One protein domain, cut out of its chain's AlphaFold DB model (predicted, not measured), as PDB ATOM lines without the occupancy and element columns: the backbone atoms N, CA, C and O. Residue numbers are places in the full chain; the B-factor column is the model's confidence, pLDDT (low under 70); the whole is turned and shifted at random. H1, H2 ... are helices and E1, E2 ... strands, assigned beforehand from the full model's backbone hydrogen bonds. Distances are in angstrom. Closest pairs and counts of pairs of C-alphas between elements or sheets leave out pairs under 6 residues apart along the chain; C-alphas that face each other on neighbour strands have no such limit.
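This is residues 7 to 85 of the 86 residues of an uncharacterized protein of Comamonas sp. JUb58 (UniProt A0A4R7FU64). Little regular structure is here: a strongly twisted four-strand sheet makes one wall, and the looping residues 19 to 48 fold over one face, while the tip, residues 66 to 71, sticks out. The 79 printed residues run E1, H1, E2, E3, E4, mostly strand, with only 29 in named elements. The antiparallel sheet's order is E1, E2, E3, E4; the whole is compact, radius of gyration of the C-alphas 12.6 A, spanning 34 by 29 by 24 A.

Find C-alpha 7 at (113.715, 175.061, 153.226), where E1, residues 7 to 11, begins its 12.3 A. Next come H1, residues 15 to 18, 5.2 A; E2, 49 to 53, 13.3 A; E3, 59 to 66, 23.3 A; and E4, 71 to 77, 20.2 A, ending at (122.758, 164.775, 154.446).

Look for N 9 and O 50, 2.8 A, between E1 and E2, antiparallel at 160 degrees. Hairpin E2 and E3, at 137 degrees, has N 51 and O 60 at 2.8 A; hairpin E3 and E4, a meander with E2, each strand the antiparallel neighbour of the one before, has N 61 and O 76 at 2.8 A, at 161 degrees. H1 is not on the sheet and is too short for an O i to N i+4 pair; its one O i to N i+3 pair is within range.

C-alphas 56 and 68 are farthest apart, 36.4 A. The printed part has no cut; H1 to E2 is a long link of 30 residues, and no printed residue is under 70 in pLDDT.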
ATOM      1  N   ALA A   7     113.741 173.701 152.706       94.81
ATOM      2  CA  ALA A   7     113.715 175.061 153.226       94.81
ATOM      3  C   ALA A   7     115.092 175.432 153.811       94.81
ATOM      4  O   ALA A   7     115.645 174.636 154.582       94.81
ATOM      5  N   PRO A   8     115.655 176.609 153.479       95.62
ATOM      6  CA  PRO A   8     116.902 177.070 154.072       95.62
ATOM      7  C   PRO A   8     116.679 177.466 155.535       95.62
ATOM      8  O   PRO A   8     115.680 178.103 155.870       95.62
ATOM      9  N   LEU A   9     117.618 177.099 156.403       96.44
ATOM     10  CA  LEU A   9     117.620 177.464 157.823       96.44
ATOM     11  C   LEU A   9     118.663 178.536 158.157       96.44
ATOM     12  O   LEU A   9     118.455 179.309 159.087       96.44
ATOM     13  N   GLY A  10     119.766 178.603 157.407       96.06
ATOM     14  CA  GLY A  10     120.807 179.614 157.603       96.06
ATOM     15  C   GLY A  10     122.163 179.189 157.044       96.06
ATOM     16  O   GLY A  10     122.334 178.050 156.610       96.06
ATOM     17  N   VAL A  11     123.123 180.109 157.053       95.69
ATOM     18  CA  VAL A  11     124.539 179.826 156.765       95.69
ATOM     19  C   VAL A  11     125.250 179.381 158.042       95.69
ATOM     20  O   VAL A  11     124.858 179.795 159.132       95.69
ATOM     21  N   LEU A  12     126.255 178.512 157.923       93.56
ATOM     22  CA  LEU A  12     126.952 177.960 159.090       93.56
ATOM     23  C   LEU A  12     128.137 178.809 159.559       93.56
ATOM     24  O   LEU A  12     128.344 178.943 160.761       93.56
ATOM     25  N   GLY A  13     128.925 179.352 158.631       91.31
ATOM     26  CA  GLY A  13     130.100 180.155 158.958       91.31
ATOM     27  C   GLY A  13     129.844 181.659 158.999       91.31
ATOM     28  O   GLY A  13     128.804 182.163 158.576       91.31
ATOM     29  N   THR A  14     130.852 182.372 159.486       92.88
ATOM     30  CA  THR A  14     131.013 183.827 159.388       92.88
ATOM     31  C   THR A  14     131.891 184.188 158.190       92.88
ATOM     32  O   THR A  14     132.630 183.335 157.695       92.88
ATOM     33  N   GLU A  15     131.883 185.456 157.774       88.94
ATOM     34  CA  GLU A  15     132.789 185.959 156.727       88.94
ATOM     35  C   GLU A  15     134.263 185.638 157.030       88.94
ATOM     36  O   GLU A  15     134.977 185.167 156.152       88.94
ATOM     37  N   GLU A  16     134.692 185.785 158.289       91.19
ATOM     38  CA  GLU A  16     136.042 185.414 158.739       91.19
ATOM     39  C   GLU A  16     136.327 183.918 158.523       91.19
ATOM     40  O   GLU A  16     137.363 183.533 157.988       91.19
ATOM     41  N   SER A  17     135.378 183.044 158.874       91.25
ATOM     42  CA  SER A  17     135.550 181.596 158.704       91.25
ATOM     43  C   SER A  17     135.544 181.142 157.239       91.25
ATOM     44  O   SER A  17     135.985 180.031 156.936       91.25
ATOM     45  N   TRP A  18     135.040 181.970 156.318       90.56
ATOM     46  CA  TRP A  18     135.006 181.635 154.897       90.56
ATOM     47  C   TRP A  18     136.389 181.672 154.264       90.56
ATOM     48  O   TRP A  18     136.575 181.030 153.234       90.56
ATOM     49  N   GLU A  19     137.365 182.360 154.855       92.31
ATOM     50  CA  GLU A  19     138.750 182.340 154.369       92.31
ATOM     51  C   GLU A  19     139.424 180.978 154.566       92.31
ATOM     52  O   GLU A  19     140.404 180.672 153.885       92.31
ATOM     53  N   ARG A  20     138.867 180.124 155.434       91.94
ATOM     54  CA  ARG A  20     139.353 178.761 155.627       91.94
ATOM     55  C   ARG A  20     139.110 177.908 154.380       91.94
ATOM     56  O   ARG A  20     137.966 177.694 153.970       91.94
ATOM     57  N   LEU A  21     140.200 177.399 153.812       93.25
ATOM     58  CA  LEU A  21     140.199 176.510 152.644       93.25
ATOM     59  C   LEU A  21     140.707 175.099 152.968       93.25
ATOM     60  O   LEU A  21     140.558 174.200 152.149       93.25
ATOM     61  N   ASP A  22     141.290 174.896 154.147       94.88
ATOM     62  CA  ASP A  22     141.674 173.586 154.659       94.88
ATOM     63  C   ASP A  22     140.450 172.708 154.944       94.88
ATOM     64  O   ASP A  22     139.492 173.116 155.609       94.88
ATOM     65  N   GLU A  23     140.520 171.478 154.438       95.12
ATOM     66  CA  GLU A  23     139.571 170.405 154.707       95.12
ATOM     67  C   GLU A  23     140.074 169.532 155.863       95.12
ATOM     68  O   GLU A  23     141.277 169.306 156.020       95.12
ATOM     69  N   PHE A  24     139.148 168.996 156.657       96.25
ATOM     70  CA  PHE A  24     139.471 168.074 157.742       96.25
ATOM     71  C   PHE A  24     139.174 166.629 157.331       96.25
ATOM     72  O   PHE A  24     138.026 166.196 157.370       96.25
ATOM     73  N   HIS A  25     140.213 165.872 156.972       95.56
ATOM     74  CA  HIS A  25     140.109 164.468 156.555       95.56
ATOM     75  C   HIS A  25     141.228 163.606 157.181       95.56
ATOM     76  O   HIS A  25     142.143 163.175 156.476       95.56
ATOM     77  N   PRO A  26     141.194 163.343 158.505       95.06
ATOM     78  CA  PRO A  26     142.268 162.635 159.217       95.06
ATOM     79  C   PRO A  26     142.489 161.200 158.716       95.06
ATOM     80  O   PRO A  26     143.621 160.725 158.706       95.06
ATOM     81  N   ASP A  27     141.429 160.546 158.237       93.50
ATOM     82  CA  ASP A  27     141.469 159.174 157.718       93.50
ATOM     83  C   ASP A  27     141.635 159.115 156.186       93.50
ATOM     84  O   ASP A  27     141.364 158.092 155.559       93.50
ATOM     85  N   GLY A  28     142.046 160.221 155.554       92.00
ATOM     86  CA  GLY A  28     142.245 160.284 154.101       92.00
ATOM     87  C   GLY A  28     140.951 160.186 153.285       92.00
ATOM     88  O   GLY A  28     140.990 159.823 152.108       92.00
ATOM     89  N   THR A  29     139.805 160.496 153.898       95.62
ATOM     90  CA  THR A  29     138.546 160.700 153.174       95.62
ATOM     91  C   THR A  29     138.631 161.941 152.278       95.62
ATOM     92  O   THR A  29     139.595 162.702 152.314       95.62
ATOM     93  N   ASN A  30     137.627 162.140 151.435       91.19
ATOM     94  CA  ASN A  30     137.449 163.381 150.689       91.19
ATOM     95  C   ASN A  30     136.003 163.856 150.830       91.19
ATOM     96  O   ASN A  30     135.161 163.159 151.397       91.19
ATOM     97  N   LEU A  31     135.693 165.023 150.281       80.38
ATOM     98  CA  LEU A  31     134.371 165.631 150.384       80.38
ATOM     99  C   LEU A  31     133.199 164.741 149.901       80.38
ATOM    100  O   LEU A  31     132.076 164.891 150.382       80.38
ATOM    101  N   TRP A  32     133.445 163.798 148.989       83.19
ATOM    102  CA  TRP A  32     132.436 162.867 148.465       83.19
ATOM    103  C   TRP A  32     132.350 161.549 149.229       83.19
ATOM    104  O   TRP A  32     131.407 160.780 149.020       83.19
ATOM    105  N   SER A  33     133.316 161.266 150.099       94.81
ATOM    106  CA  SER A  33     133.306 160.060 150.915       94.81
ATOM    107  C   SER A  33     132.050 160.045 151.797       94.81
ATOM    108  O   SER A  33     131.786 161.018 152.507       94.81
ATOM    109  N   PRO A  34     131.250 158.963 151.792       93.25
ATOM    110  CA  PRO A  34     130.018 158.896 152.579       93.25
ATOM    111  C   PRO A  34     130.284 158.999 154.085       93.25
ATOM    112  O   PRO A  34     129.450 159.533 154.812       93.25
ATOM    113  N   ASP A  35     131.462 158.562 154.516       95.50
ATOM    114  CA  ASP A  35     131.994 158.545 155.877       95.50
ATOM    115  C   ASP A  35     132.906 159.740 156.205       95.50
ATOM    116  O   ASP A  35     133.423 159.821 157.315       95.50
ATOM    117  N   ALA A  36     133.084 160.703 155.290       96.44
ATOM    118  CA  ALA A  36     133.870 161.898 155.593       96.44
ATOM    119  C   ALA A  36     133.291 162.666 156.792       96.44
ATOM    120  O   ALA A  36     132.074 162.902 156.810       96.44
ATOM    121  N   PRO A  37     134.133 163.139 157.726       96.88
ATOM    122  CA  PRO A  37     133.674 163.907 158.872       96.88
ATOM    123  C   PRO A  37     133.019 165.231 158.451       96.88
ATOM    124  O   PRO A  37     133.353 165.848 157.436       96.88
ATOM    125  N   ILE A  38     132.076 165.681 159.272       97.06
ATOM    126  CA  ILE A  38     131.399 166.972 159.178       97.06
ATOM    127  C   ILE A  38     131.985 167.875 160.267       97.06
ATOM    128  O   ILE A  38     131.427 168.026 161.354       97.06
ATOM    129  N   ALA A  39     133.153 168.449 159.979       96.25
ATOM    130  CA  ALA A  39     133.832 169.400 160.850       96.25
ATOM    131  C   ALA A  39     133.364 170.828 160.517       96.25
ATOM    132  O   ALA A  39     133.926 171.484 159.645       96.25
ATOM    133  N   LEU A  40     132.318 171.317 161.192       95.00
ATOM    134  CA  LEU A  40     131.607 172.556 160.815       95.00
ATOM    135  C   LEU A  40     132.496 173.816 160.739       95.00
ATOM    136  O   LEU A  40     132.148 174.769 160.045       95.00
ATOM    137  N   GLY A  41     133.640 173.816 161.428       95.25
ATOM    138  CA  GLY A  41     134.635 174.890 161.395       95.25
ATOM    139  C   GLY A  41     135.645 174.827 160.245       95.25
ATOM    140  O   GLY A  41     136.528 175.681 160.220       95.25
ATOM    141  N   TRP A  42     135.543 173.857 159.330       96.38
ATOM    142  CA  TRP A  42     136.494 173.591 158.239       96.38
ATOM    143  C   TRP A  42     135.845 173.691 156.853       96.38
ATOM    144  O   TRP A  42     134.614 173.693 156.733       96.38
ATOM    145  N   HIS A  43     136.657 173.784 155.795       95.25
ATOM    146  CA  HIS A  43     136.153 173.740 154.422       95.25
ATOM    147  C   HIS A  43     135.510 172.368 154.125       95.25
ATOM    148  O   HIS A  43     136.026 171.352 154.594       95.25
ATOM    149  N   PRO A  44     134.387 172.305 153.379       95.81
ATOM    150  CA  PRO A  44     133.580 173.408 152.834       95.81
ATOM    151  C   PRO A  44     132.445 173.877 153.763       95.81
ATOM    152  O   PRO A  44     131.601 174.692 153.373       95.81
ATOM    153  N   TYR A  45     132.365 173.346 154.982       96.19
ATOM    154  CA  TYR A  45     131.222 173.537 155.874       96.19
ATOM    155  C   TYR A  45     131.077 174.973 156.379       96.19
ATOM    156  O   TYR A  45     129.950 175.448 156.512       96.19
ATOM    157  N   THR A  46     132.179 175.709 156.537       95.88
ATOM    158  CA  THR A  46     132.131 177.148 156.853       95.88
ATOM    159  C   THR A  46     131.379 177.951 155.789       95.88
ATOM    160  O   THR A  46     130.668 178.900 156.110       95.88
ATOM    161  N   ARG A  47     131.456 177.537 154.519       95.88
ATOM    162  CA  ARG A  47     130.751 178.156 153.380       95.88
ATOM    163  C   ARG A  47     129.421 177.473 153.050       95.88
ATOM    164  O   ARG A  47     128.799 177.787 152.036       95.88
ATOM    165  N   SER A  48     128.992 176.519 153.872       96.50
ATOM    166  CA  SER A  48     127.754 175.782 153.653       96.50
ATOM    167  C   SER A  48     126.553 176.477 154.290       96.50
ATOM    168  O   SER A  48     126.653 177.232 155.259       96.50
ATOM    169  N   SER A  49     125.380 176.157 153.757       97.12
ATOM    170  CA  SER A  49     124.085 176.493 154.341       97.12
ATOM    171  C   SER A  49     123.380 175.234 154.834       97.12
ATOM    172  O   SER A  49     123.480 174.169 154.221       97.12
ATOM    173  N   LEU A  50     122.666 175.362 155.950       97.56
ATOM    174  CA  LEU A  50     121.820 174.324 156.518       97.56
ATOM    175  C   LEU A  50     120.423 174.404 155.905       97.56
ATOM    176  O   LEU A  50     119.813 175.472 155.843       97.56
ATOM    177  N   TRP A  51     119.904 173.254 155.500       97.81
ATOM    178  CA  TRP A  51     118.585 173.091 154.907       97.81
ATOM    179  C   TRP A  51     117.824 171.982 155.616       97.81
ATOM    180  O   TRP A  51     118.411 171.032 156.135       97.81
ATOM    181  N   ARG A  52     116.497 172.084 155.602       97.38
ATOM    182  CA  ARG A  52     115.597 171.083 156.174       97.38
ATOM    183  C   ARG A  52     114.547 170.670 155.158       97.38
ATOM    184  O   ARG A  52     113.928 171.519 154.522       97.38
ATOM    185  N   CYS A  53     114.290 169.371 155.055       95.69
ATOM    186  CA  CYS A  53     113.152 168.865 154.303       95.69
ATOM    187  C   CYS A  53     111.838 169.305 154.959       95.69
ATOM    188  O   CYS A  53     111.595 168.995 156.128       95.69
ATOM    189  N   ALA A  54     110.969 169.969 154.199       92.31
ATOM    190  CA  ALA A  54     109.676 170.437 154.697       92.31
ATOM    191  C   ALA A  54     108.719 169.282 155.061       92.31
ATOM    192  O   ALA A  54     107.810 169.468 155.865       92.31
ATOM    193  N   GLN A  55     108.934 168.086 154.499       93.44
ATOM    194  CA  GLN A  55     108.059 166.926 154.690       93.44
ATOM    195  C   GLN A  55     108.542 165.980 155.798       93.44
ATOM    196  O   GLN A  55     107.751 165.585 156.649       93.44
ATOM    197  N   CYS A  56     109.826 165.601 155.800       95.00
ATOM    198  CA  CYS A  56     110.363 164.613 156.747       95.00
ATOM    199  C   CYS A  56     111.308 165.202 157.800       95.00
ATOM    200  O   CYS A  56     111.762 164.481 158.681       95.00
ATOM    201  N   SER A  57     111.612 166.502 157.736       94.94
ATOM    202  CA  SER A  57     112.562 167.179 158.633       94.94
ATOM    203  C   SER A  57     114.022 166.724 158.546       94.94
ATOM    204  O   SER A  57     114.820 167.158 159.370       94.94
ATOM    205  N   GLY A  58     114.400 165.917 157.547       96.81
ATOM    206  CA  GLY A  58     115.805 165.586 157.291       96.81
ATOM    207  C   GLY A  58     116.649 166.845 157.077       96.81
ATOM    208  O   GLY A  58     116.201 167.772 156.396       96.81
ATOM    209  N   ALA A  59     117.837 166.884 157.677       97.31
ATOM    210  CA  ALA A  59     118.760 168.009 157.596       97.31
ATOM    211  C   ALA A  59     119.831 167.769 156.526       97.31
ATOM    212  O   ALA A  59     120.331 166.654 156.371       97.31
ATOM    213  N   PHE A  60     120.185 168.820 155.793       97.44
ATOM    214  CA  PHE A  60     121.131 168.768 154.683       97.44
ATOM    215  C   PHE A  60     122.053 169.982 154.710       97.44
ATOM    216  O   PHE A  60     121.630 171.085 155.053       97.44
ATOM    217  N   LEU A  61     123.298 169.783 154.300       97.12
ATOM    218  CA  LEU A  61     124.262 170.842 154.040       97.12
ATOM    219  C   LEU A  61     124.335 171.078 152.538       97.12
ATOM    220  O   LEU A  61     124.436 170.117 151.773       97.12
ATOM    221  N   ARG A  62     124.282 172.343 152.119       96.75
ATOM    222  CA  ARG A  62     124.488 172.750 150.726       96.75
ATOM    223  C   ARG A  62     125.662 173.702 150.612       96.75
ATOM    224  O   ARG A  62     125.758 174.649 151.391       96.75
ATOM    225  N   TYR A  63     126.493 173.470 149.612       95.06
ATOM    226  CA  TYR A  63     127.663 174.275 149.285       95.06
ATOM    227  C   TYR A  63     127.761 174.397 147.768       95.06
ATOM    228  O   TYR A  63     127.487 173.429 147.063       95.06
ATOM    229  N   THR A  64     128.151 175.565 147.273       94.75
ATOM    230  CA  THR A  64     128.406 175.762 145.848       94.75
ATOM    231  C   THR A  64     129.899 175.917 145.631       94.75
ATOM    232  O   THR A  64     130.508 176.860 146.145       94.75
ATOM    233  N   GLU A  65     130.483 175.004 144.862       92.62
ATOM    234  CA  GLU A  65     131.864 175.124 144.420       92.62
ATOM    235  C   GLU A  65     131.928 175.963 143.143       92.62
ATOM    236  O   GLU A  65     131.194 175.725 142.181       92.62
ATOM    237  N   TYR A  66     132.812 176.956 143.146       91.38
ATOM    238  CA  TYR A  66     133.054 177.830 142.007       91.38
ATOM    239  C   TYR A  66     134.447 177.542 141.456       91.38
ATOM    240  O   TYR A  66     135.453 177.895 142.072       91.38
ATOM    241  N   GLY A  67     134.500 176.913 140.286       90.00
ATOM    242  CA  GLY A  67     135.713 176.785 139.491       90.00
ATOM    243  C   GLY A  67     135.813 177.895 138.444       90.00
ATOM    244  O   GLY A  67     134.848 178.599 138.162       90.00
ATOM    245  N   GLY A  68     136.971 178.019 137.791       93.69
ATOM    246  CA  GLY A  68     137.170 179.027 136.736       93.69
ATOM    247  C   GLY A  68     136.218 178.899 135.534       93.69
ATOM    248  O   GLY A  68     136.007 179.874 134.821       93.69
ATOM    249  N   TYR A  69     135.629 177.714 135.325       95.00
ATOM    250  CA  TYR A  69     134.719 177.417 134.210       95.00
ATOM    251  C   TYR A  69     133.462 176.634 134.617       95.00
ATOM    252  O   TYR A  69     132.689 176.239 133.746       95.00
ATOM    253  N   TYR A  70     133.259 176.370 135.909       93.31
ATOM    254  CA  TYR A  70     132.123 175.583 136.380       93.31
ATOM    255  C   TYR A  70     131.571 176.126 137.693       93.31
ATOM    256  O   TYR A  70     132.285 176.730 138.491       93.31
ATOM    257  N   VAL A  71     130.282 175.880 137.901       95.94
ATOM    258  CA  VAL A  71     129.590 176.088 139.168       95.94
ATOM    259  C   VAL A  71     128.941 174.763 139.511       95.94
ATOM    260  O   VAL A  71     128.165 174.238 138.712       95.94
ATOM    261  N   GLU A  72     129.284 174.209 140.664       94.62
ATOM    262  CA  GLU A  72     128.756 172.927 141.109       94.62
ATOM    263  C   GLU A  72     127.992 173.104 142.417       94.62
ATOM    264  O   GLU A  72     128.563 173.436 143.454       94.62
ATOM    265  N   GLU A  73     126.680 172.877 142.371       94.19
ATOM    266  CA  GLU A  73     125.840 172.851 143.564       94.19
ATOM    267  C   GLU A  73     125.918 171.475 144.221       94.19
ATOM    268  O   GLU A  73     125.471 170.469 143.667       94.19
ATOM    269  N   ARG A  74     126.452 171.433 145.438       93.94
ATOM    270  CA  ARG A  74     126.620 170.209 146.216       93.94
ATOM    271  C   ARG A  74     125.629 170.163 147.366       93.94
ATOM    272  O   ARG A  74     125.295 171.182 147.975       93.94
ATOM    273  N   ILE A  75     125.168 168.955 147.674       95.25
ATOM    274  CA  ILE A  75     124.291 168.676 148.808       95.25
ATOM    275  C   ILE A  75     124.715 167.380 149.493       95.25
ATOM    276  O   ILE A  75     125.024 166.391 148.830       95.25
ATOM    277  N   ARG A  76     124.691 167.375 150.827       95.38
ATOM    278  CA  ARG A  76     124.984 166.198 151.649       95.38
ATOM    279  C   ARG A  76     124.013 166.114 152.828       95.38
ATOM    280  O   ARG A  76     123.709 167.152 153.416       95.38
ATOM    281  N   PRO A  77     123.514 164.926 153.207       96.62
ATOM    282  CA  PRO A  77     122.758 164.775 154.446       96.62
ATOM    283  C   PRO A  77     123.625 165.117 155.667       96.62
ATOM    284  O   PRO A  77     124.779 164.702 155.758       96.62
ATOM    285  N   LEU A  78     123.056 165.856 156.619       96.75
ATOM    286  CA  LEU A  78     123.672 166.123 157.916       96.75
ATOM    287  C   LEU A  78     123.394 164.931 158.838       96.75
ATOM    288  O   LEU A  78     122.343 164.854 159.474       96.75
ATOM    289  N   LEU A  79     124.325 163.981 158.867       97.00
ATOM    290  CA  LEU A  79     124.245 162.794 159.714       97.00
ATOM    291  C   LEU A  79     124.968 163.059 161.034       97.00
ATOM    292  O   LEU A  79     126.146 163.404 161.025       97.00
ATOM    293  N   ALA A  80     124.264 162.890 162.156       96.56
ATOM    294  CA  ALA A  80     124.792 163.197 163.486       96.56
ATOM    295  C   ALA A  80     126.090 162.436 163.801       96.56
ATOM    296  O   ALA A  80     127.026 163.032 164.325       96.56
ATOM    297  N   ASP A  81     126.173 161.165 163.398       97.44
ATOM    298  CA  ASP A  81     127.324 160.292 163.664       97.44
ATOM    299  C   ASP A  81     128.608 160.720 162.931       97.44
ATOM    300  O   ASP A  81     129.689 160.238 163.255       97.44
ATOM    301  N   LEU A  82     128.507 161.627 161.952       97.00
ATOM    302  CA  LEU A  82     129.655 162.167 161.221       97.00
ATOM    303  C   LEU A  82     130.098 163.543 161.740       97.00
ATOM    304  O   LEU A  82     131.118 164.054 161.282       97.00
ATOM    305  N   ILE A  83     129.354 164.176 162.654       97.06
ATOM    306  CA  ILE A  83     129.687 165.515 163.164       97.06
ATOM    307  C   ILE A  83     130.838 165.415 164.165       97.06
ATOM    308  O   ILE A  83     130.760 164.682 165.150       97.06
ATOM    309  N   VAL A  84     131.886 166.207 163.943       97.00
ATOM    310  CA  VAL A  84     133.085 166.245 164.793       97.00
ATOM    311  C   VAL A  84     133.489 167.683 165.117       97.00
ATOM    312  O   VAL A  84     133.160 168.614 164.380       97.00
ATOM    313  N   ASN A  85     134.225 167.863 166.216       94.06
ATOM    314  CA  ASN A  85     134.814 169.142 166.616       94.06
ATOM    315  C   ASN A  85     136.316 168.958 166.909       94.06
ATOM    316  O   ASN A  85     136.668 168.730 168.069       94.06
TER     317      ASN A  85